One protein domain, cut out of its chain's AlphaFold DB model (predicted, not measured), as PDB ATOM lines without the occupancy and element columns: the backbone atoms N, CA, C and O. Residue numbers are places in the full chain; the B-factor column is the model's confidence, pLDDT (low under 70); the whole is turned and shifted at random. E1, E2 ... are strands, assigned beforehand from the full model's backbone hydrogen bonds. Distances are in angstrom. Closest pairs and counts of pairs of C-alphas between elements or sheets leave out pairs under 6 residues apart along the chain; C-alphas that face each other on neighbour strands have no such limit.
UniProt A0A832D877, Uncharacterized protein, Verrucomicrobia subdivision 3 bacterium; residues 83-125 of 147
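Overview. This is residues 83 to 125 of the 147 residues of an uncharacterized protein of Verrucomicrobia subdivision 3 bacterium (UniProt A0A832D877). A long strand hairpin, E2 and E3, has a wide loop, residues 98 to 108, at one end; at its other end both strands connect through tight links to a second, smaller pair, E1 and E4, which folds back over the hairpin near Val 94 and Ile 112. The two pairs meet at few points and make a loose, flat whole, spanning 37 by 23 by 11 A, with a radius of gyration of the C-alphas of 12.2 A. The printed part has 43 residues, no named helix and four strands in the order E1, E2, E3, E4; the class is all strand, with 21 residues in named elements, under half. Each sheet has two antiparallel strands, E2 - E3 and E1 - E4.

Arrangement. Look first at the hairpin of E2, residues 91 to 97, and E3, residues 109 to 115, antiparallel at 166 degrees between directions. There N 97 and O 109 are within hydrogen-bond range at 2.9 A, as are N 115 and O 91 at 2.8 A. Then find E1, residues 83 to 85, and E4, residues 121 to 124, antiparallel at 145 degrees, with N 83 and O 123 within range at 2.8 A. Between the sheets, the closest C-alphas of E3 and E4 are those of Ile 112 and Gly 121, 6.7 A apart; those of E1 and E2 are Val 84 and Val 94, 7.4 A. E1 and E3 are apart.

Along the chain. Find C-alpha 91 at (-40.440, 22.938, -28.267); E2 runs 19.5 A to C-alpha 97, and E3 also measures 19.5 A. E1 starts at C-alpha 83, (-40.977, 10.219, -36.310), and measures 6.5 A; E4 runs 10.6 A to C-alpha 124, (-39.636, 9.415, -42.494).

Size, cuts and confidence. The C-alphas of Ser 88 and Asp 105 are the two farthest apart, 37.2 A. The link E2 to E3 is long, with 11 residues. The printed part has no cut; its mean pLDDT is 93.0, and no printed residue is under 70.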
ATOM      1  N   TRP A  83     -41.437  10.003 -37.684       96.19
ATOM      2  CA  TRP A  83     -40.977  10.219 -36.310       96.19
ATOM      3  C   TRP A  83     -40.737  11.701 -36.052       96.19
ATOM      4  O   TRP A  83     -40.183  12.399 -36.900       96.19
ATOM      5  N   VAL A  84     -41.111  12.179 -34.865       95.69
ATOM      6  CA  VAL A  84     -40.878  13.568 -34.456       95.69
ATOM      7  C   VAL A  84     -39.423  13.752 -34.022       95.69
ATOM      8  O   VAL A  84     -38.922  13.047 -33.147       95.69
ATOM      9  N   ILE A  85     -38.755  14.741 -34.607       95.31
ATOM     10  CA  ILE A  85     -37.433  15.212 -34.195       95.31
ATOM     11  C   ILE A  85     -37.647  16.312 -33.154       95.31
ATOM     12  O   ILE A  85     -38.076  17.412 -33.498       95.31
ATOM     13  N   SER A  86     -37.344  16.016 -31.890       93.12
ATOM     14  CA  SER A  86     -37.486  16.956 -30.769       93.12
ATOM     15  C   SER A  86     -36.368  16.756 -29.728       93.12
ATOM     16  O   SER A  86     -36.596  16.112 -28.703       93.12
ATOM     17  N   PRO A  87     -35.139  17.257 -29.967       87.56
ATOM     18  CA  PRO A  87     -34.065  17.250 -28.970       87.56
ATOM     19  C   PRO A  87     -34.455  18.052 -27.717       87.56
ATOM     20  O   PRO A  87     -35.372  18.862 -27.756       87.56
ATOM     21  N   SER A  88     -33.736  17.875 -26.604       83.75
ATOM     22  CA  SER A  88     -34.171  18.292 -25.255       83.75
ATOM     23  C   SER A  88     -34.571  19.766 -25.071       83.75
ATOM     24  O   SER A  88     -35.307  20.075 -24.141       83.75
ATOM     25  N   LEU A  89     -34.081  20.682 -25.913       85.88
ATOM     26  CA  LEU A  89     -34.439  22.110 -25.869       85.88
ATOM     27  C   LEU A  89     -35.493  22.511 -26.913       85.88
ATOM     28  O   LEU A  89     -35.968  23.647 -26.884       85.88
ATOM     29  N   ALA A  90     -35.834  21.617 -27.838       90.31
ATOM     30  CA  ALA A  90     -36.833  21.864 -28.860       90.31
ATOM     31  C   ALA A  90     -38.232  21.836 -28.252       90.31
ATOM     32  O   ALA A  90     -38.575  20.966 -27.448       90.31
ATOM     33  N   LYS A  91     -39.036  22.820 -28.643       90.56
ATOM     34  CA  LYS A  91     -40.440  22.938 -28.267       90.56
ATOM     35  C   LYS A  91     -41.256  23.035 -29.539       90.56
ATOM     36  O   LYS A  91     -40.810  23.618 -30.524       90.56
ATOM     37  N   GLY A  92     -42.436  22.440 -29.526       93.88
ATOM     38  CA  GLY A  92     -43.258  22.400 -30.715       93.88
ATOM     39  C   GLY A  92     -44.370  21.377 -30.636       93.88
ATOM     40  O   GLY A  92     -44.562  20.700 -29.625       93.88
ATOM     41  N   SER A  93     -45.101  21.269 -31.737       95.12
ATOM     42  CA  SER A  93     -46.134  20.253 -31.921       95.12
ATOM     43  C   SER A  93     -46.176  19.766 -33.363       95.12
ATOM     44  O   SER A  93     -45.846  20.501 -34.298       95.12
ATOM     45  N   VAL A  94     -46.612  18.520 -33.523       96.56
ATOM     46  CA  VAL A  94     -46.904  17.892 -34.809       96.56
ATOM     47  C   VAL A  94     -48.349  17.411 -34.777       96.56
ATOM     48  O   VAL A  94     -48.772  16.796 -33.800       96.56
ATOM     49  N   ALA A  95     -49.105  17.705 -35.829       96.31
ATOM     50  CA  ALA A  95     -50.464  17.207 -36.010       96.31
ATOM     51  C   ALA A  95     -50.741  16.963 -37.494       96.31
ATOM     52  O   ALA A  95     -50.288  17.740 -38.334       96.31
ATOM     53  N   VAL A  96     -51.511  15.924 -37.806       97.19
ATOM     54  CA  VAL A  96     -52.105  15.745 -39.136       97.19
ATOM     55  C   VAL A  96     -53.479  16.407 -39.122       97.19
ATOM     56  O   VAL A  96     -54.242  16.222 -38.176       97.19
ATOM     57  N   LEU A  97     -53.755  17.239 -40.122       96.25
ATOM     58  CA  LEU A  97     -54.974  18.036 -40.231       96.25
ATOM     59  C   LEU A  97     -55.546  17.937 -41.644       96.25
ATOM     60  O   LEU A  97     -54.821  17.644 -42.585       96.25
ATOM     61  N   GLU A  98     -56.826  18.267 -41.774       95.75
ATOM     62  CA  GLU A  98     -57.569  18.292 -43.047       95.75
ATOM     63  C   GLU A  98     -58.230  19.658 -43.321       95.75
ATOM     64  O   GLU A  98     -58.937  19.863 -44.304       95.75
ATOM     65  N   THR A  99     -58.034  20.636 -42.430       94.06
ATOM     66  CA  THR A  99     -58.712  21.935 -42.521       94.06
ATOM     67  C   THR A  99     -58.091  22.808 -43.611       94.06
ATOM     68  O   THR A  99     -56.911  23.147 -43.501       94.06
ATOM     69  N   ASN A 100     -58.897  23.232 -44.593       91.25
ATOM     70  CA  ASN A 100     -58.487  24.050 -45.748       91.25
ATOM     71  C   ASN A 100     -57.251  23.467 -46.468       91.25
ATOM     72  O   ASN A 100     -56.171  24.066 -46.410       91.25
ATOM     73  N   PRO A 101     -57.384  22.275 -47.075       90.94
ATOM     74  CA  PRO A 101     -56.249  21.555 -47.629       90.94
ATOM     75  C   PRO A 101     -55.680  22.259 -48.863       90.94
ATOM     76  O   PRO A 101     -56.399  22.915 -49.615       90.94
ATOM     77  N   ALA A 102     -54.373  22.098 -49.082       86.62
ATOM     78  CA  ALA A 102     -53.715  22.584 -50.296       86.62
ATOM     79  C   ALA A 102     -54.139  21.790 -51.545       86.62
ATOM     80  O   ALA A 102     -54.110  22.330 -52.649       86.62
ATOM     81  N   ASP A 103     -54.529  20.529 -51.353       89.19
ATOM     82  CA  ASP A 103     -55.039  19.628 -52.380       89.19
ATOM     83  C   ASP A 103     -56.366  19.017 -51.895       89.19
ATOM     84  O   ASP A 103     -56.364  18.256 -50.927       89.19
ATOM     85  N   PRO A 104     -57.514  19.357 -52.505       90.69
ATOM     86  CA  PRO A 104     -58.802  18.777 -52.131       90.69
ATOM     87  C   PRO A 104     -58.895  17.256 -52.332       90.69
ATOM     88  O   PRO A 104     -59.674  16.620 -51.626       90.69
ATOM     89  N   ASP A 105     -58.115  16.681 -53.256       92.00
ATOM     90  CA  ASP A 105     -58.112  15.237 -53.536       92.00
ATOM     91  C   ASP A 105     -57.187  14.460 -52.576       92.00
ATOM     92  O   ASP A 105     -57.283  13.237 -52.472       92.00
ATOM     93  N   ASN A 106     -56.315  15.166 -51.847       91.75
ATOM     94  CA  ASN A 106     -55.441  14.632 -50.798       91.75
ATOM     95  C   ASN A 106     -55.468  15.577 -49.580       91.75
ATOM     96  O   ASN A 106     -54.553  16.392 -49.396       91.75
ATOM     97  N   PRO A 107     -56.554  15.538 -48.785       94.12
ATOM     98  CA  PRO A 107     -56.861  16.587 -47.823       94.12
ATOM     99  C   PRO A 107     -55.960  16.563 -46.585       94.12
ATOM    100  O   PRO A 107     -55.810  17.596 -45.928       94.12
ATOM    101  N   HIS A 108     -55.354  15.422 -46.251       96.25
ATOM    102  CA  HIS A 108     -54.504  15.315 -45.074       96.25
ATOM    103  C   HIS A 108     -53.134  15.955 -45.305       96.25
ATOM    104  O   HIS A 108     -52.445  15.735 -46.301       96.25
ATOM    105  N   TYR A 109     -52.695  16.743 -44.328       95.62
ATOM    106  CA  TYR A 109     -51.374  17.349 -44.330       95.62
ATOM    107  C   TYR A 109     -50.776  17.405 -42.929       95.62
ATOM    108  O   TYR A 109     -51.471  17.518 -41.916       95.62
ATOM    109  N   LEU A 110     -49.447  17.388 -42.875       96.38
ATOM    110  CA  LEU A 110     -48.697  17.558 -41.641       96.38
ATOM    111  C   LEU A 110     -48.540  19.040 -41.300       96.38
ATOM    112  O   LEU A 110     -47.970  19.815 -42.069       96.38
ATOM    113  N   ARG A 111     -48.970  19.434 -40.102       95.50
ATOM    114  CA  ARG A 111     -48.646  20.726 -39.499       95.50
ATOM    115  C   ARG A 111     -47.547  20.547 -38.464       95.50
ATOM    116  O   ARG A 111     -47.723  19.833 -37.479       95.50
ATOM    117  N   ILE A 112     -46.446  21.266 -38.662       95.31
ATOM    118  CA  ILE A 112     -45.339  21.354 -37.711       95.31
ATOM    119  C   ILE A 112     -45.326  22.768 -37.136       95.31
ATOM    120  O   ILE A 112     -45.258  23.746 -37.878       95.31
ATOM    121  N   ARG A 113     -45.379  22.881 -35.810       94.75
ATOM    122  CA  ARG A 113     -45.089  24.124 -35.091       94.75
ATOM    123  C   ARG A 113     -43.749  23.958 -34.401       94.75
ATOM    124  O   ARG A 113     -43.631  23.105 -33.531       94.75
ATOM    125  N   SER A 114     -42.772  24.763 -34.798       92.75
ATOM    126  CA  SER A 114     -41.469  24.841 -34.140       92.75
ATOM    127  C   SER A 114     -41.424  26.106 -33.294       92.75
ATOM    128  O   SER A 114     -41.678  27.198 -33.798       92.75
ATOM    129  N   GLU A 115     -41.092  25.965 -32.018       91.62
ATOM    130  CA  GLU A 115     -40.959  27.064 -31.068       91.62
ATOM    131  C   GLU A 115     -39.494  27.217 -30.641       91.62
ATOM    132  O   GLU A 115     -38.786  26.241 -30.388       91.62
ATOM    133  N   GLY A 116     -39.040  28.463 -30.509       84.25
ATOM    134  CA  GLY A 116     -37.659  28.759 -30.134       84.25
ATOM    135  C   GLY A 116     -36.663  28.518 -31.273       84.25
ATOM    136  O   GLY A 116     -36.993  28.666 -32.446       84.25
ATOM    137  N   THR A 117     -35.413  28.213 -30.916       86.25
ATOM    138  CA  THR A 117     -34.279  28.141 -31.858       86.25
ATOM    139  C   THR A 117     -33.691  26.741 -32.025       86.25
ATOM    140  O   THR A 117     -32.842  26.531 -32.889       86.25
ATOM    141  N   ALA A 118     -34.111  25.778 -31.202       90.56
ATOM    142  CA  ALA A 118     -33.686  24.390 -31.334       90.56
ATOM    143  C   ALA A 118     -34.450  23.700 -32.477       90.56
ATOM    144  O   ALA A 118     -35.619  23.987 -32.713       90.56
ATOM    145  N   ILE A 119     -33.778  22.783 -33.180       90.19
ATOM    146  CA  ILE A 119     -34.350  22.052 -34.322       90.19
ATOM    147  C   ILE A 119     -35.571  21.252 -33.862       90.19
ATOM    148  O   ILE A 119     -35.444  20.421 -32.969       90.19
ATOM    149  N   TYR A 120     -36.716  21.456 -34.514       95.06
ATOM    150  CA  TYR A 120     -37.933  20.667 -34.337       95.06
ATOM    151  C   TYR A 120     -38.478  20.277 -35.715       95.06
ATOM    152  O   TYR A 120     -38.525  21.110 -36.621       95.06
ATOM    153  N   GLY A 121     -38.866  19.019 -35.911       95.31
ATOM    154  CA  GLY A 121     -39.315  18.555 -37.225       95.31
ATOM    155  C   GLY A 121     -39.763  17.103 -37.243       95.31
ATOM    156  O   GLY A 121     -40.151  16.553 -36.215       95.31
ATOM    157  N   VAL A 122     -39.695  16.478 -38.418       96.56
ATOM    158  CA  VAL A 122     -40.015  15.059 -38.605       96.56
ATOM    159  C   VAL A 122     -39.000  14.365 -39.512       96.56
ATOM    160  O   VAL A 122     -38.367  15.006 -40.349       96.56
ATOM    161  N   ALA A 123     -38.876  13.051 -39.364       96.94
ATOM    162  CA  ALA A 123     -38.155  12.165 -40.273       96.94
ATOM    163  C   ALA A 123     -39.086  11.045 -40.745       96.94
ATOM    164  O   ALA A 123     -39.914  10.580 -39.967       96.94
ATOM    165  N   ASN A 124     -38.936  10.594 -41.990       98.00
ATOM    166  CA  ASN A 124     -39.636   9.415 -42.494       98.00
ATOM    167  C   ASN A 124     -38.693   8.204 -42.498       98.00
ATOM    168  O   ASN A 124     -37.548   8.317 -42.936       98.00
ATOM    169  N   GLU A 125     -39.164   7.053 -42.024       97.31
ATOM    170  CA  GLU A 125     -38.377   5.813 -41.936       97.31
ATOM    171  C   GLU A 125     -38.248   5.084 -43.291       97.31
ATOM    172  O   GLU A 125     -37.406   4.195 -43.446       97.31
TER     173      GLU A 125